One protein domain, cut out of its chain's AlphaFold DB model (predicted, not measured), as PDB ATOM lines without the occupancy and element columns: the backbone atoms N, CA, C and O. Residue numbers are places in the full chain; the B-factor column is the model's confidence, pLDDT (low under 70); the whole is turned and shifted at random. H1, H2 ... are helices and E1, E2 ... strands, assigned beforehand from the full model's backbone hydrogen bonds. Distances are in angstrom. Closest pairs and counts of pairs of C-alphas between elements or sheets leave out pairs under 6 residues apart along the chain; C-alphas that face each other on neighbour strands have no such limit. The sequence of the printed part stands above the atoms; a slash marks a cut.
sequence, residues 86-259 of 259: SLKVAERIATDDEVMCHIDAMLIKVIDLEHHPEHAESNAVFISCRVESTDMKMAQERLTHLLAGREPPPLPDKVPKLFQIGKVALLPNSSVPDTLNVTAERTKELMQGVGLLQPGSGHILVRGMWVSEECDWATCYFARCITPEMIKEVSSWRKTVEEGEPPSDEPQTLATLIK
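AT A GLANCE: This is residues 86 to 259 of the 259 residues of an uncharacterized protein of Trametes pubescens (UniProt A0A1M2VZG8). One strongly twisted sheet of four strands makes the core; it curls round H1, which packs on one face together with H2, while H5 packs on the opposite face over E3 and E4. H4, with the long link after it, makes an arm reaching away beyond one end of E1 and E2, and H6 packs on H2 where H2 is turned away from the sheet, with residues 237 to 253 making a long loop before the short H7 comes back to H2. The 174 printed residues have seven named helices and four named strands, in the order H1 H2 H3 E1 H4 E2 H5 E3 E4 H6 H7; the sheet is mixed, with the order E2, E1, E3, E4. The class is mixed, helices and strands, and the sheet with helices on both faces makes three layers. The whole is only just loose, close to compact, with a radius of gyration of the C-alphas of 19.1 A, and elongated, spanning 66 by 43 by 29 A.

IN THESE COORDINATES: In the sheet, E2 is residues 162 to 172, 29.3 A long, and E1 is residues 123 to 132, 29.2 A long. E3, residues 204 to 212, is 26.0 A long and E4, residues 219 to 226, is 21.8 A long. H1, residues 86 to 93, 10.4 A long, begins with C-alpha 86 at (153.034, 349.007, 269.848). H2, residues 97 to 111, is 20.3 A long, and H5, residues 178 to 193, is 22.8 A long. H3 is residues 119 to 122, 5.2 A. H4, residues 136 to 147, is 16.2 A long and ends with C-alpha 147 at (179.046, 337.834, 253.805). H6 is residues 228 to 236, 12.5 A, and H7 is residues 254 to 257, 5.1 A, ending with C-alpha 257 at (168.109, 356.654, 277.716).

HOW THE PARTS SIT: E2 and E1 are antiparallel at 160 degrees, with N 126 and O 169 within hydrogen-bond range at 2.8 A. E1 and E3 are parallel at 37 degrees, with N 127 and O 209 at 2.9 A. E3 and E4 form an antiparallel hairpin at 156 degrees, with N 206 and O 224 at 2.8 A. H1 and H2 are on one face; the closest C-alphas of H1 and E1 are those of Ser 86 and Arg 130, 5.3 A, and of H2 and E2 those of Val 110 and Ala 169, 6.6 A. H1 and H2 are close but not clearly touching, Ile 93 and Val 99 having their closest C-alphas at 6.3 A, and only just about perpendicular at 71 degrees. H5, on the opposite face, lies over E3 and E4 at a height over the sheet of 7.9 A, slantwise to the strands, at 34 degrees to E4 on the local plane; its closest C-alphas to E4 are those of Ala 184 and Ala 223, 5.2 A. H3 stands at the sheet's level, its height 3.2 A. H2 touches H6 with residues 104 to 108 alone, about perpendicular at 81 degrees, the closest C-alphas being those of Ala 105 and Val 234, 5.8 A. H2 also touches H7, with the C-alphas of Lys 109 and Leu 254 closest at 5.8 A, and H7 only grazes the sheet. H4 is not on the sheet and is apart from H2 and H5, for instance. Every O i to N i+4 pair is within hydrogen-bond range in H4, H5 and H6, against 3 of 4 in H1 and 10 of 11 in H2; H3 and H7 are too short for such a pair.

THE WHOLE: The C-alphas farthest apart are those of Gly 149 and Pro 199, 66.6 A. The printed part has no cut and ends at residue 259, the chain's last. The links from H4 to E2, 14 residues, and from H6 to H7, 17 residues, are long. The mean pLDDT of the printed part is 84.0; it is under 70 at residues 133 to 136, 158 to 161, 215 to 218, 243 to 244 and 259.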
ATOM      1  N   SER A  86     152.333 347.995 269.048       77.56
ATOM      2  CA  SER A  86     153.034 349.007 269.848       77.56
ATOM      3  C   SER A  86     152.200 349.518 271.021       77.56
ATOM      4  O   SER A  86     152.671 349.486 272.154       77.56
ATOM      5  N   LEU A  87     150.925 349.858 270.816       79.75
ATOM      6  CA  LEU A  87     150.077 350.283 271.935       79.75
ATOM      7  C   LEU A  87     149.725 349.158 272.904       79.75
ATOM      8  O   LEU A  87     149.677 349.390 274.106       79.75
ATOM      9  N   LYS A  88     149.475 347.941 272.410       80.25
ATOM     10  CA  LYS A  88     149.201 346.800 273.299       80.25
ATOM     11  C   LYS A  88     150.394 346.502 274.206       80.25
ATOM     12  O   LYS A  88     150.197 346.056 275.332       80.25
ATOM     13  N   VAL A  89     151.612 346.704 273.703       79.62
ATOM     14  CA  VAL A  89     152.842 346.555 274.486       79.62
ATOM     15  C   VAL A  89     153.012 347.732 275.444       79.62
ATOM     16  O   VAL A  89     153.219 347.485 276.624       79.62
ATOM     17  N   ALA A  90     152.814 348.976 274.995       77.50
ATOM     18  CA  ALA A  90     152.881 350.159 275.858       77.50
ATOM     19  C   ALA A  90     151.915 350.073 277.057       77.50
ATOM     20  O   ALA A  90     152.285 350.397 278.179       77.50
ATOM     21  N   GLU A  91     150.699 349.559 276.851       78.75
ATOM     22  CA  GLU A  91     149.728 349.336 277.933       78.75
ATOM     23  C   GLU A  91     150.182 348.288 278.954       78.75
ATOM     24  O   GLU A  91     149.814 348.382 280.121       78.75
ATOM     25  N   ARG A  92     150.972 347.292 278.530       76.31
ATOM     26  CA  ARG A  92     151.580 346.309 279.438       76.31
ATOM     27  C   ARG A  92     152.785 346.894 280.162       76.31
ATOM     28  O   ARG A  92     152.900 346.695 281.364       76.31
ATOM     29  N   ILE A  93     153.631 347.641 279.450       75.06
ATOM     30  CA  ILE A  93     154.779 348.346 280.031       75.06
ATOM     31  C   ILE A  93     154.308 349.296 281.125       75.06
ATOM     32  O   ILE A  93     154.879 349.286 282.197       75.06
ATOM     33  N   ALA A  94     153.204 350.020 280.925       71.88
ATOM     34  CA  ALA A  94     152.635 350.903 281.946       71.88
ATOM     35  C   ALA A  94     152.257 350.200 283.271       71.88
ATOM     36  O   ALA A  94     151.951 350.876 284.251       71.88
ATOM     37  N   THR A  95     152.245 348.863 283.298       72.00
ATOM     38  CA  THR A  95     152.003 348.035 284.489       72.00
ATOM     39  C   THR A  95     153.234 347.253 284.958       72.00
ATOM     40  O   THR A  95     153.128 346.493 285.915       72.00
ATOM     41  N   ASP A  96     154.368 347.402 284.275       74.81
ATOM     42  CA  ASP A  96     155.639 346.740 284.561       74.81
ATOM     43  C   ASP A  96     156.588 347.741 285.233       74.81
ATOM     44  O   ASP A  96     157.066 348.679 284.593       74.81
ATOM     45  N   ASP A  97     156.829 347.571 286.534       73.56
ATOM     46  CA  ASP A  97     157.594 348.536 287.331       73.56
ATOM     47  C   ASP A  97     159.081 348.600 286.934       73.56
ATOM     48  O   ASP A  97     159.680 349.677 286.991       73.56
ATOM     49  N   GLU A  98     159.678 347.492 286.478       73.62
ATOM     50  CA  GLU A  98     161.094 347.454 286.079       73.62
ATOM     51  C   GLU A  98     161.324 348.265 284.799       73.62
ATOM     52  O   GLU A  98     162.244 349.088 284.707       73.62
ATOM     53  N   VAL A  99     160.447 348.081 283.809       77.75
ATOM     54  CA  VAL A  99     160.518 348.848 282.560       77.75
ATOM     55  C   VAL A  99     160.097 350.297 282.801       77.75
ATOM     56  O   VAL A  99     160.728 351.217 282.274       77.75
ATOM     57  N   MET A 100     159.071 350.533 283.625       82.00
ATOM     58  CA  MET A 100     158.614 351.888 283.933       82.00
ATOM     59  C   MET A 100     159.650 352.721 284.669       82.00
ATOM     60  O   MET A 100     159.659 353.922 284.446       82.00
ATOM     61  N   CYS A 101     160.567 352.130 285.438       83.44
ATOM     62  CA  CYS A 101     161.684 352.871 286.028       83.44
ATOM     63  C   CYS A 101     162.513 353.620 284.960       83.44
ATOM     64  O   CYS A 101     162.831 354.800 285.109       83.44
ATOM     65  N   HIS A 102     162.770 352.980 283.814       87.00
ATOM     66  CA  HIS A 102     163.475 353.616 282.696       87.00
ATOM     67  C   HIS A 102     162.637 354.725 282.050       87.00
ATOM     68  O   HIS A 102     163.162 355.777 281.685       87.00
ATOM     69  N   ILE A 103     161.323 354.516 281.935       90.19
ATOM     70  CA  ILE A 103     160.401 355.538 281.425       90.19
ATOM     71  C   ILE A 103     160.342 356.729 282.379       90.19
ATOM     72  O   ILE A 103     160.410 357.865 281.927       90.19
ATOM     73  N   ASP A 104     160.277 356.482 283.684       91.44
ATOM     74  CA  ASP A 104     160.259 357.499 284.728       91.44
ATOM     75  C   ASP A 104     161.519 358.378 284.631       91.44
ATOM     76  O   ASP A 104     161.412 359.606 284.646       91.44
ATOM     77  N   ALA A 105     162.690 357.782 284.381       91.50
ATOM     78  CA  ALA A 105     163.917 358.525 284.097       91.50
ATOM     79  C   ALA A 105     163.818 359.397 282.833       91.50
ATOM     80  O   ALA A 105     164.230 360.559 282.851       91.50
ATOM     81  N   MET A 106     163.228 358.888 281.744       93.94
ATOM     82  CA  MET A 106     162.989 359.693 280.538       93.94
ATOM     83  C   MET A 106     162.046 360.868 280.814       93.94
ATOM     84  O   MET A 106     162.306 361.972 280.335       93.94
ATOM     85  N   LEU A 107     160.979 360.654 281.592       95.25
ATOM     86  CA  LEU A 107     160.024 361.694 281.988       95.25
ATOM     87  C   LEU A 107     160.702 362.787 282.824       95.25
ATOM     88  O   LEU A 107     160.514 363.972 282.550       95.25
ATOM     89  N   ILE A 108     161.517 362.388 283.806       94.25
ATOM     90  CA  ILE A 108     162.288 363.298 284.661       94.25
ATOM     91  C   ILE A 108     163.232 364.154 283.816       94.25
ATOM     92  O   ILE A 108     163.207 365.379 283.927       94.25
ATOM     93  N   LYS A 109     164.014 363.529 282.926       94.88
ATOM     94  CA  LYS A 109     165.001 364.234 282.098       94.88
ATOM     95  C   LYS A 109     164.371 365.117 281.026       94.88
ATOM     96  O   LYS A 109     164.910 366.180 280.744       94.88
ATOM     97  N   VAL A 110     163.264 364.703 280.404       95.81
ATOM     98  CA  VAL A 110     162.651 365.494 279.322       95.81
ATOM     99  C   VAL A 110     161.913 366.727 279.842       95.81
ATOM    100  O   VAL A 110     161.936 367.755 279.172       95.81
ATOM    101  N   ILE A 111     161.274 366.641 281.015       95.94
ATOM    102  CA  ILE A 111     160.615 367.788 281.669       95.94
ATOM    103  C   ILE A 111     161.616 368.670 282.421       95.94
ATOM    104  O   ILE A 111     161.331 369.846 282.647       95.94
ATOM    105  N   ASP A 112     162.788 368.121 282.737       95.00
ATOM    106  CA  ASP A 112     163.791 368.735 283.604       95.00
ATOM    107  C   ASP A 112     163.293 368.896 285.048       95.00
ATOM    108  O   ASP A 112     163.406 369.949 285.669       95.00
ATOM    109  N   LEU A 113     162.719 367.822 285.607       95.69
ATOM    110  CA  LEU A 113     162.199 367.828 286.984       95.69
ATOM    111  C   LEU A 113     163.291 367.990 288.052       95.69
ATOM    112  O   LEU A 113     162.972 368.246 289.209       95.69
ATOM    113  N   GLU A 114     164.560 367.827 287.678       94.19
ATOM    114  CA  GLU A 114     165.711 368.002 288.570       94.19
ATOM    115  C   GLU A 114     165.922 369.475 288.937       94.19
ATOM    116  O   GLU A 114     166.304 369.778 290.067       94.19
ATOM    117  N   HIS A 115     165.628 370.385 288.003       94.81
ATOM    118  CA  HIS A 115     165.838 371.824 288.172       94.81
ATOM    119  C   HIS A 115     164.525 372.620 288.168       94.81
ATOM    120  O   HIS A 115     164.435 373.640 288.847       94.81
ATOM    121  N   HIS A 116     163.511 372.137 287.441       95.38
ATOM    122  CA  HIS A 116     162.253 372.833 287.169       95.38
ATOM    123  C   HIS A 116     161.023 371.926 287.376       95.38
ATOM    124  O   HIS A 116     160.312 371.588 286.419       95.38
ATOM    125  N   PRO A 117     160.727 371.501 288.620       93.69
ATOM    126  CA  PRO A 117     159.577 370.641 288.920       93.69
ATOM    127  C   PRO A 117     158.225 371.242 288.488       93.69
ATOM    128  O   PRO A 117     157.301 370.507 288.128       93.69
ATOM    129  N   GLU A 118     158.111 372.572 288.453       94.06
ATOM    130  CA  GLU A 118     156.938 373.316 287.982       94.06
ATOM    131  C   GLU A 118     156.590 373.050 286.507       94.06
ATOM    132  O   GLU A 118     155.446 373.241 286.078       94.06
ATOM    133  N   HIS A 119     157.540 372.559 285.704       95.31
ATOM    134  CA  HIS A 119     157.293 372.250 284.298       95.31
ATOM    135  C   HIS A 119     156.284 371.112 284.093       95.31
ATOM    136  O   HIS A 119     155.663 371.054 283.029       95.31
ATOM    137  N   ALA A 120     156.054 370.243 285.085       93.62
ATOM    138  CA  ALA A 120     155.052 369.175 284.993       93.62
ATOM    139  C   ALA A 120     153.607 369.701 284.875       93.62
ATOM    140  O   ALA A 120     152.743 369.056 284.269       93.62
ATOM    141  N   GLU A 121     153.332 370.889 285.419       91.62
ATOM    142  CA  GLU A 121     152.010 371.520 285.342       91.62
ATOM    143  C   GLU A 121     151.753 372.138 283.963       91.62
ATOM    144  O   GLU A 121     150.624 372.144 283.461       91.62
ATOM    145  N   SER A 122     152.811 372.645 283.324       91.62
ATOM    146  CA  SER A 122     152.743 373.370 282.051       91.62
ATOM    147  C   SER A 122     153.001 372.497 280.819       91.62
ATOM    148  O   SER A 122     152.608 372.872 279.710       91.62
ATOM    149  N   ASN A 123     153.595 371.316 281.008       92.75
ATOM    150  CA  ASN A 123     153.966 370.406 279.933       92.75
ATOM    151  C   ASN A 123     153.466 368.980 280.187       92.75
ATOM    152  O   ASN A 123     153.297 368.531 281.321       92.75
ATOM    153  N   ALA A 124     153.244 368.256 279.098       92.56
ATOM    154  CA  ALA A 124     153.110 366.808 279.085       92.56
ATOM    155  C   ALA A 124     154.257 366.195 278.272       92.56
ATOM    156  O   ALA A 124     155.013 366.905 277.607       92.56
ATOM    157  N   VAL A 125     154.373 364.872 278.295       93.00
ATOM    158  CA  VAL A 125     155.372 364.138 277.516       93.00
ATOM    159  C   VAL A 125     154.706 363.341 276.409       93.00
ATOM    160  O   VAL A 125     153.750 362.599 276.622       93.00
ATOM    161  N   PHE A 126     155.254 363.474 275.213       89.38
ATOM    162  CA  PHE A 126     154.987 362.606 274.084       89.38
ATOM    163  C   PHE A 126     156.098 361.561 273.981       89.38
ATOM    164  O   PHE A 126     157.277 361.918 273.981       89.38
ATOM    165  N   ILE A 127     155.719 360.290 273.848       89.81
ATOM    166  CA  ILE A 127     156.639 359.180 273.600       89.81
ATOM    167  C   ILE A 127     156.197 358.453 272.329       89.81
ATOM    168  O   ILE A 127     155.122 357.850 272.299       89.81
ATOM    169  N   SER A 128     157.004 358.504 271.269       88.69
ATOM    170  CA  SER A 128     156.776 357.689 270.076       88.69
ATOM    171  C   SER A 128     157.328 356.287 270.278       88.69
ATOM    172  O   SER A 128     158.412 356.103 270.839       88.69
ATOM    173  N   CYS A 129     156.583 355.286 269.821       85.62
ATOM    174  CA  CYS A 129     156.997 353.899 269.935       85.62
ATOM    175  C   CYS A 129     156.650 353.060 268.707       85.62
ATOM    176  O   CYS A 129     155.659 353.296 268.009       85.62
ATOM    177  N   ARG A 130     157.456 352.023 268.484       86.06
ATOM    178  CA  ARG A 130     157.253 351.015 267.440       86.06
ATOM    179  C   ARG A 130     157.593 349.624 267.952       86.06
ATOM    180  O   ARG A 130     158.290 349.470 268.954       86.06
ATOM    181  N   VAL A 131     157.080 348.606 267.267       83.81
ATOM    182  CA  VAL A 131     157.466 347.216 267.516       83.81
ATOM    183  C   VAL A 131     158.256 346.707 266.327       83.81
ATOM    184  O   VAL A 131     157.708 346.493 265.248       83.81
ATOM    185  N   GLU A 132     159.541 346.465 266.536       75.75
ATOM    186  CA  GLU A 132     160.377 345.840 265.527       75.75
ATOM    187  C   GLU A 132     160.213 344.328 265.598       75.75
ATOM    188  O   GLU A 132     160.282 343.701 266.657       75.75
ATOM    189  N   SER A 133     159.935 343.736 264.440       65.12
ATOM    190  CA  SER A 133     159.713 342.296 264.312       65.12
ATOM    191  C   SER A 133     161.014 341.516 264.158       65.12
ATOM    192  O   SER A 133     160.958 340.315 263.928       65.12
ATOM    193  N   THR A 134     162.172 342.171 264.213       64.44
ATOM    194  CA  THR A 134     163.481 341.537 264.062       64.44
ATOM    195  C   THR A 134     164.476 342.252 264.957       64.44
ATOM    196  O   THR A 134     164.581 343.472 264.916       64.44
ATOM    197  N   ASP A 135     165.198 341.480 265.762       67.00
ATOM    198  CA  ASP A 135     166.335 341.984 266.517       67.00
ATOM    199  C   ASP A 135     167.441 342.401 265.533       67.00
ATOM    200  O   ASP A 135     167.984 341.568 264.801       67.00
ATOM    201  N   MET A 136     167.747 343.699 265.490       68.94
ATOM    202  CA  MET A 136     168.762 344.277 264.604       68.94
ATOM    203  C   MET A 136     170.135 343.622 264.787       68.94
ATOM    204  O   MET A 136     170.842 343.410 263.802       68.94
ATOM    205  N   LYS A 137     170.489 343.226 266.017       72.81
ATOM    206  CA  LYS A 137     171.747 342.531 266.309       72.81
ATOM    207  C   LYS A 137     171.756 341.143 265.676       72.81
ATOM    208  O   LYS A 137     172.717 340.776 265.007       72.81
ATOM    209  N   MET A 138     170.653 340.408 265.807       76.31
ATOM    210  CA  MET A 138     170.486 339.096 265.174       76.31
ATOM    211  C   MET A 138     170.516 339.201 263.643       76.31
ATOM    212  O   MET A 138     171.141 338.379 262.974       76.31
ATOM    213  N   ALA A 139     169.867 340.217 263.068       77.94
ATOM    214  CA  ALA A 139     169.917 340.464 261.628       77.94
ATOM    215  C   ALA A 139     171.351 340.759 261.154       77.94
ATOM    216  O   ALA A 139     171.799 340.192 260.155       77.94
ATOM    217  N   GLN A 140     172.085 341.591 261.897       82.00
ATOM    218  CA  GLN A 140     173.472 341.950 261.607       82.00
ATOM    219  C   GLN A 140     174.422 340.748 261.716       82.00
ATOM    220  O   GLN A 140     175.256 340.541 260.833       82.00
ATOM    221  N   GLU A 141     174.282 339.922 262.752       84.75
ATOM    222  CA  GLU A 141     175.086 338.711 262.948       84.75
ATOM    223  C   GLU A 141     174.879 337.718 261.798       84.75
ATOM    224  O   GLU A 141     175.838 337.259 261.171       84.75
ATOM    225  N   ARG A 142     173.618 337.460 261.433       86.25
ATOM    226  CA  ARG A 142     173.288 336.595 260.294       86.25
ATOM    227  C   ARG A 142     173.845 337.130 258.977       86.25
ATOM    228  O   ARG A 142     174.374 336.349 258.190       86.25
ATOM    229  N   LEU A 143     173.735 338.437 258.729       87.19
ATOM    230  CA  LEU A 143     174.290 339.063 257.528       87.19
ATOM    231  C   LEU A 143     175.815 338.910 257.480       87.19
ATOM    232  O   LEU A 143     176.367 338.585 256.433       87.19
ATOM    233  N   THR A 144     176.486 339.073 258.621       91.25
ATOM    234  CA  THR A 144     177.939 338.898 258.743       91.25
ATOM    235  C   THR A 144     178.365 337.466 258.405       91.25
ATOM    236  O   THR A 144     179.329 337.274 257.666       91.25
ATOM    237  N   HIS A 145     177.615 336.455 258.863       92.69
ATOM    238  CA  HIS A 145     177.844 335.054 258.483       92.69
ATOM    239  C   HIS A 145     177.719 334.837 256.971       92.69
ATOM    240  O   HIS A 145     178.607 334.241 256.363       92.69
ATOM    241  N   LEU A 146     176.656 335.370 256.362       90.25
ATOM    242  CA  LEU A 146     176.416 335.244 254.924       90.25
ATOM    243  C   LEU A 146     177.518 335.913 254.091       90.25
ATOM    244  O   LEU A 146     178.009 335.312 253.138       90.25
ATOM    245  N   LEU A 147     177.949 337.121 254.471       92.50
ATOM    246  CA  LEU A 147     179.046 337.834 253.805       92.50
ATOM    247  C   LEU A 147     180.385 337.092 253.923       92.50
ATOM    248  O   LEU A 147     181.209 337.162 253.016       92.50
ATOM    249  N   ALA A 148     180.586 336.347 255.010       94.81
ATOM    250  CA  ALA A 148     181.752 335.493 255.216       94.81
ATOM    251  C   ALA A 148     181.640 334.108 254.543       94.81
ATOM    252  O   ALA A 148     182.522 333.271 254.741       94.81
ATOM    253  N   GLY A 149     180.564 333.829 253.793       92.38
ATOM    254  CA  GLY A 149     180.323 332.525 253.163       92.38
ATOM    255  C   GLY A 149     180.039 331.393 254.158       92.38
ATOM    256  O   GLY A 149     180.249 330.225 253.836       92.38
ATOM    257  N   ARG A 150     179.604 331.725 255.378       93.25
ATOM    258  CA  ARG A 150     179.270 330.770 256.443       93.25
ATOM    259  C   ARG A 150     177.762 330.586 256.538       93.25
ATOM    260  O   ARG A 150     176.990 331.502 256.261       93.25
ATOM    261  N   GLU A 151     177.343 329.412 256.999       89.94
ATOM    262  CA  GLU A 151     175.944 329.186 257.345       89.94
ATOM    263  C   GLU A 151     175.568 330.057 258.563       89.94
ATOM    264  O   GLU A 151     176.307 330.075 259.561       89.94
ATOM    265  N   PRO A 152     174.485 330.853 258.491       88.06
ATOM    266  CA  PRO A 152     174.033 331.649 259.623       88.06
ATOM    267  C   PRO A 152     173.382 330.752 260.691       88.06
ATOM    268  O   PRO A 152     172.790 329.729 260.341       88.06
ATOM    269  N   PRO A 153     173.409 331.149 261.978       83.69
ATOM    270  CA  PRO A 153     172.698 330.425 263.038       83.69
ATOM    271  C   PRO A 153     171.209 330.259 262.682       83.69
ATOM    272  O   PRO A 153     170.689 331.095 261.953       83.69
ATOM    273  N   PRO A 154     170.480 329.226 263.134       81.62
ATOM    274  CA  PRO A 154     169.048 329.089 262.846       81.62
ATOM    275  C   PRO A 154     168.233 330.237 263.467       81.62
ATOM    276  O   PRO A 154     168.607 330.791 264.498       81.62
ATOM    277  N   LEU A 155     167.123 330.628 262.824       74.19
ATOM    278  CA  LEU A 155     166.194 331.591 263.430       74.19
ATOM    279  C   LEU A 155     165.481 330.935 264.624       74.19
ATOM    280  O   LEU A 155     165.172 329.745 264.550       74.19
ATOM    281  N   PRO A 156     165.180 331.685 265.696       70.94
ATOM    282  CA  PRO A 156     164.357 331.163 266.779       70.94
ATOM    283  C   PRO A 156     162.929 330.884 266.290       70.94
ATOM    284  O   PRO A 156     162.402 331.609 265.443       70.94
ATOM    285  N   ASP A 157     162.259 329.901 266.900       70.88
ATOM    286  CA  ASP A 157     160.860 329.542 266.595       70.88
ATOM    287  C   ASP A 157     159.883 330.721 266.747       70.88
ATOM    288  O   ASP A 157     158.801 330.752 266.155       70.88
ATOM    289  N   LYS A 158     160.254 331.710 267.567       63.84
ATOM    290  CA  LYS A 158     159.550 332.981 267.720       63.84
ATOM    291  C   LYS A 158     160.559 334.106 267.593       63.84
ATOM    292  O   LYS A 158     161.477 334.199 268.401       63.84
ATOM    293  N   VAL A 159     160.355 334.983 266.613       59.84
ATOM    294  CA  VAL A 159     161.200 336.168 266.480       59.84
ATOM    295  C   VAL A 159     160.907 337.106 267.658       59.84
ATOM    296  O   VAL A 159     159.741 337.484 267.842       59.84
ATOM    297  N   PRO A 160     161.911 337.444 268.489       62.84
ATOM    298  CA  PRO A 160     161.725 338.398 269.568       62.84
ATOM    299  C   PRO A 160     161.291 339.734 268.969       62.84
ATOM    300  O   PRO A 160     161.872 340.227 268.003       62.84
ATOM    301  N   LYS A 161     160.212 340.286 269.522       67.19
ATOM    302  CA  LYS A 161     159.712 341.600 269.140       67.19
ATOM    303  C   LYS A 161     160.318 342.624 270.077       67.19
ATOM    304  O   LYS A 161     160.085 342.539 271.280       67.19
ATOM    305  N   LEU A 162     161.064 343.572 269.527       74.62
ATOM    306  CA  LEU A 162     161.625 344.668 270.302       74.62
ATOM    307  C   LEU A 162     160.610 345.803 270.332       74.62
ATOM    308  O   LEU A 162     160.142 346.260 269.291       74.62
ATOM    309  N   PHE A 163     160.238 346.235 271.531       82.19
ATOM    310  CA  PHE A 163     159.540 347.498 271.699       82.19
ATOM    311  C   PHE A 163     160.590 348.594 271.768       82.19
ATOM    312  O   PHE A 163     161.465 348.547 272.628       82.19
ATOM    313  N   GLN A 164     160.515 349.551 270.854       84.44
ATOM    314  CA  GLN A 164     161.462 350.653 270.791       84.44
ATOM    315  C   GLN A 164     160.752 351.973 271.006       84.44
ATOM    316  O   GLN A 164     159.662 352.209 270.474       84.44
ATOM    317  N   ILE A 165     161.420 352.838 271.758       88.06
ATOM    318  CA  ILE A 165     161.067 354.241 271.901       88.06
ATOM    319  C   ILE A 165     161.847 354.990 270.836       88.06
ATOM    320  O   ILE A 165     163.071 354.989 270.854       88.06
ATOM    321  N   GLY A 166     161.153 355.598 269.879       85.12
ATOM    322  CA  GLY A 166     161.838 356.340 268.821       85.12
ATOM    323  C   GLY A 166     162.174 357.764 269.245       85.12
ATOM    324  O   GLY A 166     163.255 358.271 268.943       85.12
ATOM    325  N   LYS A 167     161.256 358.427 269.953       87.38
ATOM    326  CA  LYS A 167     161.395 359.823 270.357       87.38
ATOM    327  C   LYS A 167     160.630 360.106 271.638       87.38
ATOM    328  O   LYS A 167     159.488 359.687 271.799       87.38
ATOM    329  N   VAL A 168     161.232 360.921 272.494       90.88
ATOM    330  CA  VAL A 168     160.578 361.531 273.653       90.88
ATOM    331  C   VAL A 168     160.642 363.044 273.478       90.88
ATOM    332  O   VAL A 168     161.688 363.580 273.110       90.88
ATOM    333  N   ALA A 169     159.525 363.740 273.673       87.88
ATOM    334  CA  ALA A 169     159.459 365.188 273.507       87.88
ATOM    335  C   ALA A 169     158.458 365.831 274.465       87.88
ATOM    336  O   ALA A 169     157.471 365.210 274.862       87.88
ATOM    337  N   LEU A 170     158.690 367.105 274.775       92.25
ATOM    338  CA  LEU A 170     157.711 367.925 275.473       92.25
ATOM    339  C   LEU A 170     156.535 368.261 274.567       92.25
ATOM    340  O   LEU A 170     156.691 368.608 273.394       92.25
ATOM    341  N   LEU A 171     155.352 368.182 275.157       87.94
ATOM    342  CA  LEU A 171     154.099 368.614 274.583       87.94
ATOM    343  C   LEU A 171     153.592 369.800 275.414       87.94
ATOM    344  O   LEU A 171     153.243 369.607 276.583       87.94
ATOM    345  N   PRO A 172     153.537 371.017 274.850       84.69
ATOM    346  CA  PRO A 172     153.043 372.172 275.587       84.69
ATOM    347  C   PRO A 172     151.561 371.991 275.924       84.69
ATOM    348  O   PRO A 172     150.815 371.390 275.146       84.69
ATOM    349  N   ASN A 173     151.106 372.569 277.041       86.38
ATOM    350  CA  ASN A 173     149.713 372.466 277.498       86.38
ATOM    351  C   ASN A 173     148.660 372.791 276.430       86.38
ATOM    352  O   ASN A 173     147.611 372.156 276.401       86.38
ATOM    353  N   SER A 174     148.938 373.735 275.528       83.94
ATOM    354  CA  SER A 174     148.033 374.099 274.427       83.94
ATOM    355  C   SER A 174     147.772 372.961 273.434       83.94
ATOM    356  O   SER A 174     146.787 373.000 272.703       83.94
ATOM    357  N   SER A 175     148.655 371.963 273.394       84.38
ATOM    358  CA  SER A 175     148.586 370.799 272.506       84.38
ATOM    359  C   SER A 175     148.202 369.512 273.244       84.38
ATOM    360  O   SER A 175     148.137 368.451 272.625       84.38
ATOM    361  N   VAL A 176     147.954 369.584 274.558       80.62
ATOM    362  CA  VAL A 176     147.548 368.434 275.372       80.62
ATOM    363  C   VAL A 176     146.087 368.081 275.077       80.62
ATOM    364  O   VAL A 176     145.212 368.924 275.273       80.62
ATOM    365  N   PRO A 177     145.777 366.841 274.654       80.62
ATOM    366  CA  PRO A 177     144.393 366.424 274.454       80.62
ATOM    367  C   PRO A 177     143.611 366.396 275.772       80.62
ATOM    368  O   PRO A 177     144.107 365.879 276.773       80.62
ATOM    369  N   ASP A 178     142.343 366.817 275.753       83.38
ATOM    370  CA  ASP A 178     141.469 366.817 276.943       83.38
ATOM    371  C   ASP A 178     141.399 365.454 277.641       83.38
ATOM    372  O   ASP A 178     141.323 365.366 278.865       83.38
ATOM    373  N   THR A 179     141.467 364.366 276.866       80.25
ATOM    374  CA  THR A 179     141.461 363.003 277.417       80.25
ATOM    375  C   THR A 179     142.649 362.757 278.347       80.25
ATOM    376  O   THR A 179     142.481 362.086 279.361       80.25
ATOM    377  N   LEU A 180     143.824 363.325 278.052       81.75
ATOM    378  CA  LEU A 180     144.996 363.196 278.915       81.75
ATOM    379  C   LEU A 180     144.789 363.933 280.243       81.75
ATOM    380  O   LEU A 180     145.137 363.395 281.291       81.75
ATOM    381  N   ASN A 181     144.154 365.107 280.221       86.56
ATOM    382  CA  ASN A 181     143.809 365.838 281.445       86.56
ATOM    383  C   ASN A 181     142.796 365.058 282.298       86.56
ATOM    384  O   ASN A 181     142.977 364.934 283.505       86.56
ATOM    385  N   VAL A 182     141.782 364.442 281.679       85.94
ATOM    386  CA  VAL A 182     140.826 363.570 282.391       85.94
ATOM    387  C   VAL A 182     141.529 362.365 283.024       85.94
ATOM    388  O   VAL A 182     141.229 362.006 284.162       85.94
ATOM    389  N   THR A 183     142.467 361.733 282.313       84.31
ATOM    390  CA  THR A 183     143.280 360.641 282.867       84.31
ATOM    391  C   THR A 183     144.130 361.122 284.042       84.31
ATOM    392  O   THR A 183     144.189 360.437 285.060       84.31
ATOM    393  N   ALA A 184     144.744 362.300 283.930       86.62
ATOM    394  CA  ALA A 184     145.575 362.882 284.977       86.62
ATOM    395  C   ALA A 184     144.785 363.155 286.259       86.62
ATOM    396  O   ALA A 184     145.197 362.698 287.321       86.62
ATOM    397  N   GLU A 185     143.626 363.812 286.164       89.06
ATOM    398  CA  GLU A 185     142.790 364.098 287.337       89.06
ATOM    399  C   GLU A 185     142.302 362.812 288.013       89.06
ATOM    400  O   GLU A 185     142.393 362.682 289.231       89.06
ATOM    401  N   ARG A 186     141.903 361.792 287.243       85.12
ATOM    402  CA  ARG A 186     141.545 360.483 287.817       85.12
ATOM    403  C   ARG A 186     142.716 359.828 288.545       85.12
ATOM    404  O   ARG A 186     142.541 359.278 289.630       85.12
ATOM    405  N   THR A 187     143.912 359.858 287.958       83.88
ATOM    406  CA  THR A 187     145.111 359.324 288.617       83.88
ATOM    407  C   THR A 187     145.438 360.122 289.872       83.88
ATOM    408  O   THR A 187     145.767 359.530 290.895       83.88
ATOM    409  N   LYS A 188     145.294 361.448 289.833       87.50
ATOM    410  CA  LYS A 188     145.496 362.324 290.985       87.50
ATOM    411  C   LYS A 188     144.575 361.951 292.143       87.50
ATOM    412  O   LYS A 188     145.069 361.725 293.241       87.50
ATOM    413  N   GLU A 189     143.276 361.813 291.885       86.50
ATOM    414  CA  GLU A 189     142.280 361.393 292.880       86.50
ATOM    415  C   GLU A 189     142.638 360.034 293.503       86.50
ATOM    416  O   GLU A 189     142.612 359.875 294.724       86.50
ATOM    417  N   LEU A 190     143.031 359.059 292.674       84.00
ATOM    418  CA  LEU A 190     143.453 357.738 293.144       84.00
ATOM    419  C   LEU A 190     144.694 357.822 294.043       84.00
ATOM    420  O   LEU A 190     144.712 357.223 295.117       84.00
ATOM    421  N   MET A 191     145.710 358.578 293.623       83.69
ATOM    422  CA  MET A 191     146.973 358.729 294.351       83.69
ATOM    423  C   MET A 191     146.808 359.535 295.645       83.69
ATOM    424  O   MET A 191     147.466 359.246 296.643       83.69
ATOM    425  N   GLN A 192     145.899 360.510 295.667       86.62
ATOM    426  CA  GLN A 192     145.485 361.205 296.887       86.62
ATOM    427  C   GLN A 192     144.776 360.255 297.852       86.62
ATOM    428  O   GLN A 192     145.099 360.242 299.041       86.62
ATOM    429  N   GLY A 193     143.872 359.416 297.338       81.94
ATOM    430  CA  GLY A 193     143.134 358.429 298.127       81.94
ATOM    431  C   GLY A 193     144.019 357.388 298.821       81.94
ATOM    432  O   GLY A 193     143.648 356.896 299.883       81.94
ATOM    433  N   VAL A 194     145.196 357.083 298.265       82.50
ATOM    434  CA  VAL A 194     146.195 356.185 298.883       82.50
ATOM    435  C   VAL A 194     147.294 356.923 299.657       82.50
ATOM    436  O   VAL A 194     148.213 356.286 300.161       82.50
ATOM    437  N   GLY A 195     147.213 358.252 299.774       78.44
ATOM    438  CA  GLY A 195     148.139 359.048 300.585       78.44
ATOM    439  C   GLY A 195     149.443 359.471 299.900       78.44
ATOM    440  O   GLY A 195     150.299 360.036 300.570       78.44
ATOM    441  N   LEU A 196     149.607 359.246 298.592       73.75
ATOM    442  CA  LEU A 196     150.846 359.571 297.874       73.75
ATOM    443  C   LEU A 196     150.900 361.041 297.416       73.75
ATOM    444  O   LEU A 196     151.921 361.696 297.579       73.75
ATOM    445  N   LEU A 197     149.814 361.612 296.886       83.81
ATOM    446  CA  LEU A 197     149.787 363.017 296.422       83.81
ATOM    447  C   LEU A 197     149.222 363.980 297.479       83.81
ATOM    448  O   LEU A 197     148.241 364.684 297.236       83.81
ATOM    449  N   GLN A 198     149.811 363.992 298.675       86.25
ATOM    450  CA  GLN A 198     149.391 364.893 299.754       86.25
ATOM    451  C   GLN A 198     150.052 366.277 299.643       86.25
ATOM    452  O   GLN A 198     151.170 366.391 299.139       86.25
ATOM    453  N   PRO A 199     149.401 367.349 300.138       83.50
ATOM    454  CA  PRO A 199     150.032 368.662 300.225       83.50
ATOM    455  C   PRO A 199     151.370 368.584 300.973       83.50
ATOM    456  O   PRO A 199     151.434 368.065 302.086       83.50
ATOM    457  N   GLY A 200     152.438 369.094 300.356       83.44
ATOM    458  CA  GLY A 200     153.784 369.088 300.936       83.44
ATOM    459  C   GLY A 200     154.582 367.791 300.759       83.44
ATOM    460  O   GLY A 200     155.729 367.761 301.190       83.44
ATOM    461  N   SER A 201     154.047 366.749 300.100       86.62
ATOM    462  CA  SER A 201     154.824 365.524 299.832       86.62
ATOM    463  C   SER A 201     155.950 365.729 298.814       86.62
ATOM    464  O   SER A 201     156.858 364.910 298.728       86.62
ATOM    465  N   GLY A 202     155.889 366.798 298.014       88.06
ATOM    466  CA  GLY A 202     156.829 367.035 296.916       88.06
ATOM    467  C   GLY A 202     156.654 366.071 295.738       88.06
ATOM    468  O   GLY A 202     157.462 366.085 294.817       88.06
ATOM    469  N   HIS A 203     155.615 365.230 295.750       90.50
ATOM    470  CA  HIS A 203     155.310 364.326 294.648       90.50
ATOM    471  C   HIS A 203     154.692 365.095 293.475       90.50
ATOM    472  O   HIS A 203     153.824 365.951 293.659       90.50
ATOM    473  N   ILE A 204     155.107 364.744 292.263       93.69
ATOM    474  CA  ILE A 204     154.750 365.438 291.027       93.69
ATOM    475  C   ILE A 204     153.955 364.490 290.138       93.69
ATOM    476  O   ILE A 204     154.341 363.342 289.938       93.69
ATOM    477  N   LEU A 205     152.844 364.959 289.569       93.81
ATOM    478  CA  LEU A 205     152.096 364.183 288.586       93.81
ATOM    479  C   LEU A 205     152.515 364.584 287.169       93.81
ATOM    480  O   LEU A 205     152.185 365.665 286.692       93.81
ATOM    481  N   VAL A 206     153.194 363.678 286.474       94.81
ATOM    482  CA  VAL A 206     153.581 363.846 285.074       94.81
ATOM    483  C   VAL A 206     152.514 363.263 284.158       94.81
ATOM    484  O   VAL A 206     152.059 362.133 284.338       94.81
ATOM    485  N   ARG A 207     152.131 364.028 283.136       93.62
ATOM    486  CA  ARG A 207     151.195 363.606 282.087       93.62
ATOM    487  C   ARG A 207     151.973 363.089 280.888       93.62
ATOM    488  O   ARG A 207     152.870 363.776 280.410       93.62
ATOM    489  N   GLY A 208     151.609 361.916 280.383       89.31
ATOM    490  CA  GLY A 208     152.295 361.286 279.262       89.31
ATOM    491  C   GLY A 208     151.344 360.667 278.245       89.31
ATOM    492  O   GLY A 208     150.232 360.240 278.564       89.31
ATOM    493  N   MET A 209     151.787 360.592 276.994       88.44
ATOM    494  CA  MET A 209     151.093 359.839 275.959       88.44
ATOM    495  C   MET A 209     152.058 359.057 275.077       88.44
ATOM    496  O   MET A 209     153.061 359.586 274.602       88.44
ATOM    497  N   TRP A 210     151.709 357.801 274.830       85.94
ATOM    498  CA  TRP A 210     152.359 356.935 273.857       85.94
ATOM    499  C   TRP A 210     151.674 357.073 272.510       85.94
ATOM    500  O   TRP A 210     150.449 356.939 272.433       85.94
ATOM    501  N   VAL A 211     152.448 357.271 271.451       82.88
ATOM    502  CA  VAL A 211     151.945 357.347 270.078       82.88
ATOM    503  C   VAL A 211     152.664 356.324 269.219       82.88
ATOM    504  O   VAL A 211     153.887 356.218 269.242       82.88
ATOM    505  N   SER A 212     151.885 355.553 268.466       82.06
ATOM    506  CA  SER A 212     152.435 354.567 267.545       82.06
ATOM    507  C   SER A 212     153.061 355.262 266.336       82.06
ATOM    508  O   SER A 212     152.388 356.030 265.653       82.06
ATOM    509  N   GLU A 213     154.321 354.954 266.029       83.19
ATOM    510  CA  GLU A 213     154.962 355.384 264.771       83.19
ATOM    511  C   GLU A 213     154.376 354.667 263.549       83.19
ATOM    512  O   GLU A 213     154.521 355.115 262.419       83.19
ATOM    513  N   GLU A 214     153.700 353.543 263.782       77.50
ATOM    514  CA  GLU A 214     153.102 352.708 262.745       77.50
ATOM    515  C   GLU A 214     151.661 353.138 262.426       77.50
ATOM    516  O   GLU A 214     151.059 352.623 261.481       77.50
ATOM    517  N   CYS A 215     151.055 353.990 263.267       69.06
ATOM    518  CA  CYS A 215     149.623 354.243 263.223       69.06
ATOM    519  C   CYS A 215     149.201 355.568 263.881       69.06
ATOM    520  O   CYS A 215     149.077 355.680 265.102       69.06
ATOM    521  N   ASP A 216     148.849 356.534 263.040       59.69
ATOM    522  CA  ASP A 216     148.618 357.942 263.377       59.69
ATOM    523  C   ASP A 216     147.430 358.166 264.333       59.69
ATOM    524  O   ASP A 216     147.383 359.145 265.073       59.69
ATOM    525  N   TRP A 217     146.436 357.269 264.318       62.59
ATOM    526  CA  TRP A 217     145.222 357.382 265.142       62.59
ATOM    527  C   TRP A 217     145.340 356.688 266.503       62.59
ATOM    528  O   TRP A 217     144.396 356.707 267.301       62.59
ATOM    529  N   ALA A 218     146.464 356.026 266.768       68.75
ATOM    530  CA  ALA A 218     146.634 355.172 267.926       68.75
ATOM    531  C   ALA A 218     147.468 355.867 269.014       68.75
ATOM    532  O   ALA A 218     148.694 355.939 268.936       68.75
ATOM    533  N   THR A 219     146.789 356.263 270.097       77.00
ATOM    534  CA  THR A 219     147.409 356.851 271.295       77.00
ATOM    535  C   THR A 219     146.994 356.122 272.580       77.00
ATOM    536  O   THR A 219     145.827 355.740 272.740       77.00
ATOM    537  N   CYS A 220     147.934 355.956 273.514       83.69
ATOM    538  CA  CYS A 220     147.677 355.532 274.893       83.69
ATOM    539  C   CYS A 220     148.045 356.667 275.860       83.69
ATOM    540  O   CYS A 220     149.170 357.153 275.840       83.69
ATOM    541  N   TYR A 221     147.091 357.097 276.689       84.94
ATOM    542  CA  TYR A 221     147.273 358.175 277.665       84.94
ATOM    543  C   TYR A 221     147.570 357.597 279.042       84.94
ATOM    544  O   TYR A 221     146.902 356.652 279.466       84.94
ATOM    545  N   PHE A 222     148.512 358.199 279.759       84.69
ATOM    546  CA  PHE A 222     148.847 357.813 281.122       84.69
ATOM    547  C   PHE A 222     149.242 359.032 281.956       84.69
ATOM    548  O   PHE A 222     149.592 360.092 281.439       84.69
ATOM    549  N   ALA A 223     149.174 358.879 283.272       89.44
ATOM    550  CA  ALA A 223     149.700 359.853 284.211       89.44
ATOM    551  C   ALA A 223     150.491 359.110 285.282       89.44
ATOM    552  O   ALA A 223     150.077 358.033 285.720       89.44
ATOM    553  N   ARG A 224     151.630 359.674 285.669       89.44
ATOM    554  CA  ARG A 224     152.617 359.014 286.513       89.44
ATOM    555  C   ARG A 224     152.980 359.904 287.689       89.44
ATOM    556  O   ARG A 224     153.260 361.083 287.505       89.44
ATOM    557  N   CYS A 225     152.934 359.342 288.893       91.19
ATOM    558  CA  CYS A 225     153.388 360.021 290.099       91.19
ATOM    559  C   CYS A 225     154.902 359.826 290.215       91.19
ATOM    560  O   CYS A 225     155.352 358.691 290.335       91.19
ATOM    561  N   ILE A 226     155.655 360.917 290.169       91.94
ATOM    562  CA  ILE A 226     157.102 360.958 290.348       91.94
ATOM    563  C   ILE A 226     157.382 361.456 291.762       91.94
ATOM    564  O   ILE A 226     156.894 362.520 292.154       91.94
ATOM    565  N   THR A 227     158.137 360.685 292.541       90.81
ATOM    566  CA  THR A 227     158.512 361.066 293.907       90.81
ATOM    567  C   THR A 227     159.873 361.775 293.931       90.81
ATOM    568  O   THR A 227     160.675 361.609 293.004       90.81
ATOM    569  N   PRO A 228     160.179 362.553 294.985       90.81
ATOM    570  CA  PRO A 228     161.499 363.154 295.172       90.81
ATOM    571  C   PRO A 228     162.647 362.135 295.150       90.81
ATOM    572  O   PRO A 228     163.729 362.428 294.644       90.81
ATOM    573  N   GLU A 229     162.418 360.926 295.666       91.69
ATOM    574  CA  GLU A 229     163.402 359.840 295.674       91.69
ATOM    575  C   GLU A 229     163.729 359.382 294.254       91.69
ATOM    576  O   GLU A 229     164.903 359.213 293.939       91.69
ATOM    577  N   MET A 230     162.718 359.269 293.386       92.56
ATOM    578  CA  MET A 230     162.915 358.918 291.977       92.56
ATOM    579  C   MET A 230     163.750 359.980 291.252       92.56
ATOM    580  O   MET A 230     164.670 359.645 290.512       92.56
ATOM    581  N   ILE A 231     163.478 361.268 291.499       91.12
ATOM    582  CA  ILE A 231     164.258 362.376 290.917       91.12
ATOM    583  C   ILE A 231     165.714 362.298 291.381       91.12
ATOM    584  O   ILE A 231     166.636 362.390 290.569       91.12
ATOM    585  N   LYS A 232     165.932 362.083 292.682       91.25
ATOM    586  CA  LYS A 232     167.270 361.952 293.266       91.25
ATOM    587  C   LYS A 232     168.027 360.751 292.699       91.25
ATOM    588  O   LYS A 232     169.215 360.865 292.403       91.25
ATOM    589  N   GLU A 233     167.353 359.616 292.561       89.81
ATOM    590  CA  GLU A 233     167.920 358.401 291.989       89.81
ATOM    591  C   GLU A 233     168.358 358.639 290.542       89.81
ATOM    592  O   GLU A 233     169.531 358.449 290.225       89.81
ATOM    593  N   VAL A 234     167.477 359.177 289.698       89.88
ATOM    594  CA  VAL A 234     167.775 359.474 288.287       89.88
ATOM    595  C   VAL A 234     168.881 360.526 288.139       89.88
ATOM    596  O   VAL A 234     169.739 360.405 287.263       89.88
ATOM    597  N   SER A 235     168.950 361.508 289.041       89.31
ATOM    598  CA  SER A 235     170.047 362.492 289.083       89.31
ATOM    599  C   SER A 235     171.412 361.840 289.366       89.31
ATOM    600  O   SER A 235     172.468 362.349 288.973       89.31
ATOM    601  N   SER A 236     171.416 360.698 290.059       89.44
ATOM    602  CA  SER A 236     172.628 359.933 290.364       89.44
ATOM    603  C   SER A 236     173.069 359.008 289.230       89.44
ATOM    604  O   SER A 236     174.205 358.535 289.249       89.44
ATOM    605  N   TRP A 237     172.224 358.787 288.217       88.38
ATOM    606  CA  TRP A 237     172.558 357.895 287.117       88.38
ATOM    607  C   TRP A 237     173.712 358.450 286.281       88.38
ATOM    608  O   TRP A 237     173.823 359.652 286.004       88.38
ATOM    609  N   ARG A 238     174.610 357.545 285.909       87.25
ATOM    610  CA  ARG A 238     175.798 357.824 285.107       87.25
ATOM    611  C   ARG A 238     175.704 357.074 283.797       87.25
ATOM    612  O   ARG A 238     175.082 356.018 283.717       87.25
ATOM    613  N   LYS A 239     176.311 357.644 282.765       83.94
ATOM    614  CA  LYS A 239     176.369 357.037 281.440       83.94
ATOM    615  C   LYS A 239     176.999 355.645 281.535       83.94
ATOM    616  O   LYS A 239     178.114 355.495 282.033       83.94
ATOM    617  N   THR A 240     176.286 354.636 281.048       77.94
ATOM    618  CA  THR A 240     176.830 353.293 280.867       77.94
ATOM    619  C   THR A 240     177.912 353.335 279.793       77.94
ATOM    620  O   THR A 240     177.701 353.871 278.704       77.94
ATOM    621  N   VAL A 241     179.084 352.809 280.135       78.25
ATOM    622  CA  VAL A 241     180.235 352.685 279.235       78.25
ATOM    623  C   VAL A 241     180.264 351.293 278.613       78.25
ATOM    624  O   VAL A 241     179.644 350.366 279.142       78.25
ATOM    625  N   GLU A 242     180.943 351.152 277.476       75.19
ATOM    626  CA  GLU A 242     181.097 349.844 276.841       75.19
ATOM    627  C   GLU A 242     181.963 348.913 277.704       75.19
ATOM    628  O   GLU A 242     182.764 349.342 278.538       75.19
ATOM    629  N   GLU A 243     181.773 347.606 277.533       64.69
ATOM    630  CA  GLU A 243     182.490 346.600 278.311       64.69
ATOM    631  C   GLU A 243     184.007 346.717 278.066       64.69
ATOM    632  O   GLU A 243     184.488 346.506 276.955       64.69
ATOM    633  N   GLY A 244     184.760 347.077 279.113       69.50
ATOM    634  CA  GLY A 244     186.211 347.304 279.053       69.50
ATOM    635  C   GLY A 244     186.644 348.767 279.186       69.50
ATOM    636  O   GLY A 244     187.836 349.027 279.352       69.50
ATOM    637  N   GLU A 245     185.707 349.716 279.176       76.31
ATOM    638  CA  GLU A 245     185.985 351.128 279.439       76.31
ATOM    639  C   GLU A 245     185.902 351.467 280.943       76.31
ATOM    640  O   GLU A 245     185.162 350.824 281.697       76.31
ATOM    641  N   PRO A 246     186.667 352.470 281.422       77.44
ATOM    642  CA  PRO A 246     186.549 352.939 282.797       77.44
ATOM    643  C   PRO A 246     185.160 353.555 283.046       77.44
ATOM    644  O   PRO A 246     184.581 354.132 282.125       77.44
ATOM    645  N   PRO A 247     184.629 353.488 284.281       78.88
ATOM    646  CA  PRO A 247     183.340 354.084 284.620       78.88
ATOM    647  C   PRO A 247     183.280 355.564 284.231       78.88
ATOM    648  O   PRO A 247     184.215 356.317 284.494       78.88
ATOM    649  N   SER A 248     182.170 355.980 283.621       83.12
ATOM    650  CA  SER A 248     181.958 357.375 283.241       83.12
ATOM    651  C   SER A 248     181.375 358.178 284.402       83.12
ATOM    652  O   SER A 248     180.364 357.792 284.984       83.12
ATOM    653  N   ASP A 249     181.946 359.356 284.655       87.19
ATOM    654  CA  ASP A 249     181.375 360.356 285.566       87.19
ATOM    655  C   ASP A 249     180.307 361.237 284.890       87.19
ATOM    656  O   ASP A 249     179.615 362.004 285.562       87.19
ATOM    657  N   GLU A 250     180.133 361.127 283.565       87.38
ATOM    658  CA  GLU A 250     179.116 361.888 282.834       87.38
ATOM    659  C   GLU A 250     177.696 361.490 283.280       87.38
ATOM    660  O   GLU A 250     177.376 360.293 283.339       87.38
ATOM    661  N   PRO A 251     176.812 362.468 283.559       87.00
ATOM    662  CA  PRO A 251     175.429 362.191 283.910       87.00
ATOM    663  C   PRO A 251     174.682 361.590 282.721       87.00
ATOM    664  O   PRO A 251     174.928 361.927 281.559       87.00
ATOM    665  N   GLN A 252     173.723 360.717 283.012       87.44
ATOM    666  CA  GLN A 252     172.880 360.158 281.966       87.44
ATOM    667  C   GLN A 252     171.975 361.246 281.363       87.44
ATOM    668  O   GLN A 252     171.372 362.056 282.070       87.44
ATOM    669  N   THR A 253     171.880 361.268 280.035       89.19
ATOM    670  CA  THR A 253     171.053 362.212 279.267       89.19
ATOM    671  C   THR A 253     169.822 361.515 278.691       89.19
ATOM    672  O   THR A 253     169.792 360.289 278.548       89.19
ATOM    673  N   LEU A 254     168.819 362.289 278.264       87.88
ATOM    674  CA  LEU A 254     167.665 361.739 277.547       87.88
ATOM    675  C   LEU A 254     168.089 360.953 276.291       87.88
ATOM    676  O   LEU A 254     167.571 359.873 276.031       87.88
ATOM    677  N   ALA A 255     169.079 361.454 275.545       86.12
ATOM    678  CA  ALA A 255     169.576 360.793 274.339       86.12
ATOM    679  C   ALA A 255     170.228 359.432 274.631       86.12
ATOM    680  O   ALA A 255     170.155 358.534 273.800       86.12
ATOM    681  N   THR A 256     170.851 359.266 275.799       85.50
ATOM    682  CA  THR A 256     171.416 357.976 276.227       85.50
ATOM    683  C   THR A 256     170.368 357.008 276.768       85.50
ATOM    684  O   THR A 256     170.621 355.814 276.750       85.50
ATOM    685  N   LEU A 257     169.212 357.496 277.231       83.31
ATOM    686  CA  LEU A 257     168.109 356.654 277.716       83.31
ATOM    687  C   LEU A 257     167.262 356.064 276.577       83.31
ATOM    688  O   LEU A 257     166.654 355.019 276.755       83.31
ATOM    689  N   ILE A 258     167.194 356.739 275.426       81.06
ATOM    690  CA  ILE A 258     166.374 356.315 274.275       81.06
ATOM    691  C   ILE A 258     167.055 355.211 273.437       81.06
ATOM    692  O   ILE A 258     166.377 354.540 272.660       81.06
ATOM    693  N   LYS A 259     168.377 355.038 273.565       68.56
ATOM    694  CA  LYS A 259     169.164 354.044 272.814       68.56
ATOM    695  C   LYS A 259     168.921 352.623 273.308       68.56
ATOM    696  O   LYS A 259     168.875 351.735 272.430       68.56
TER     697      LYS A 259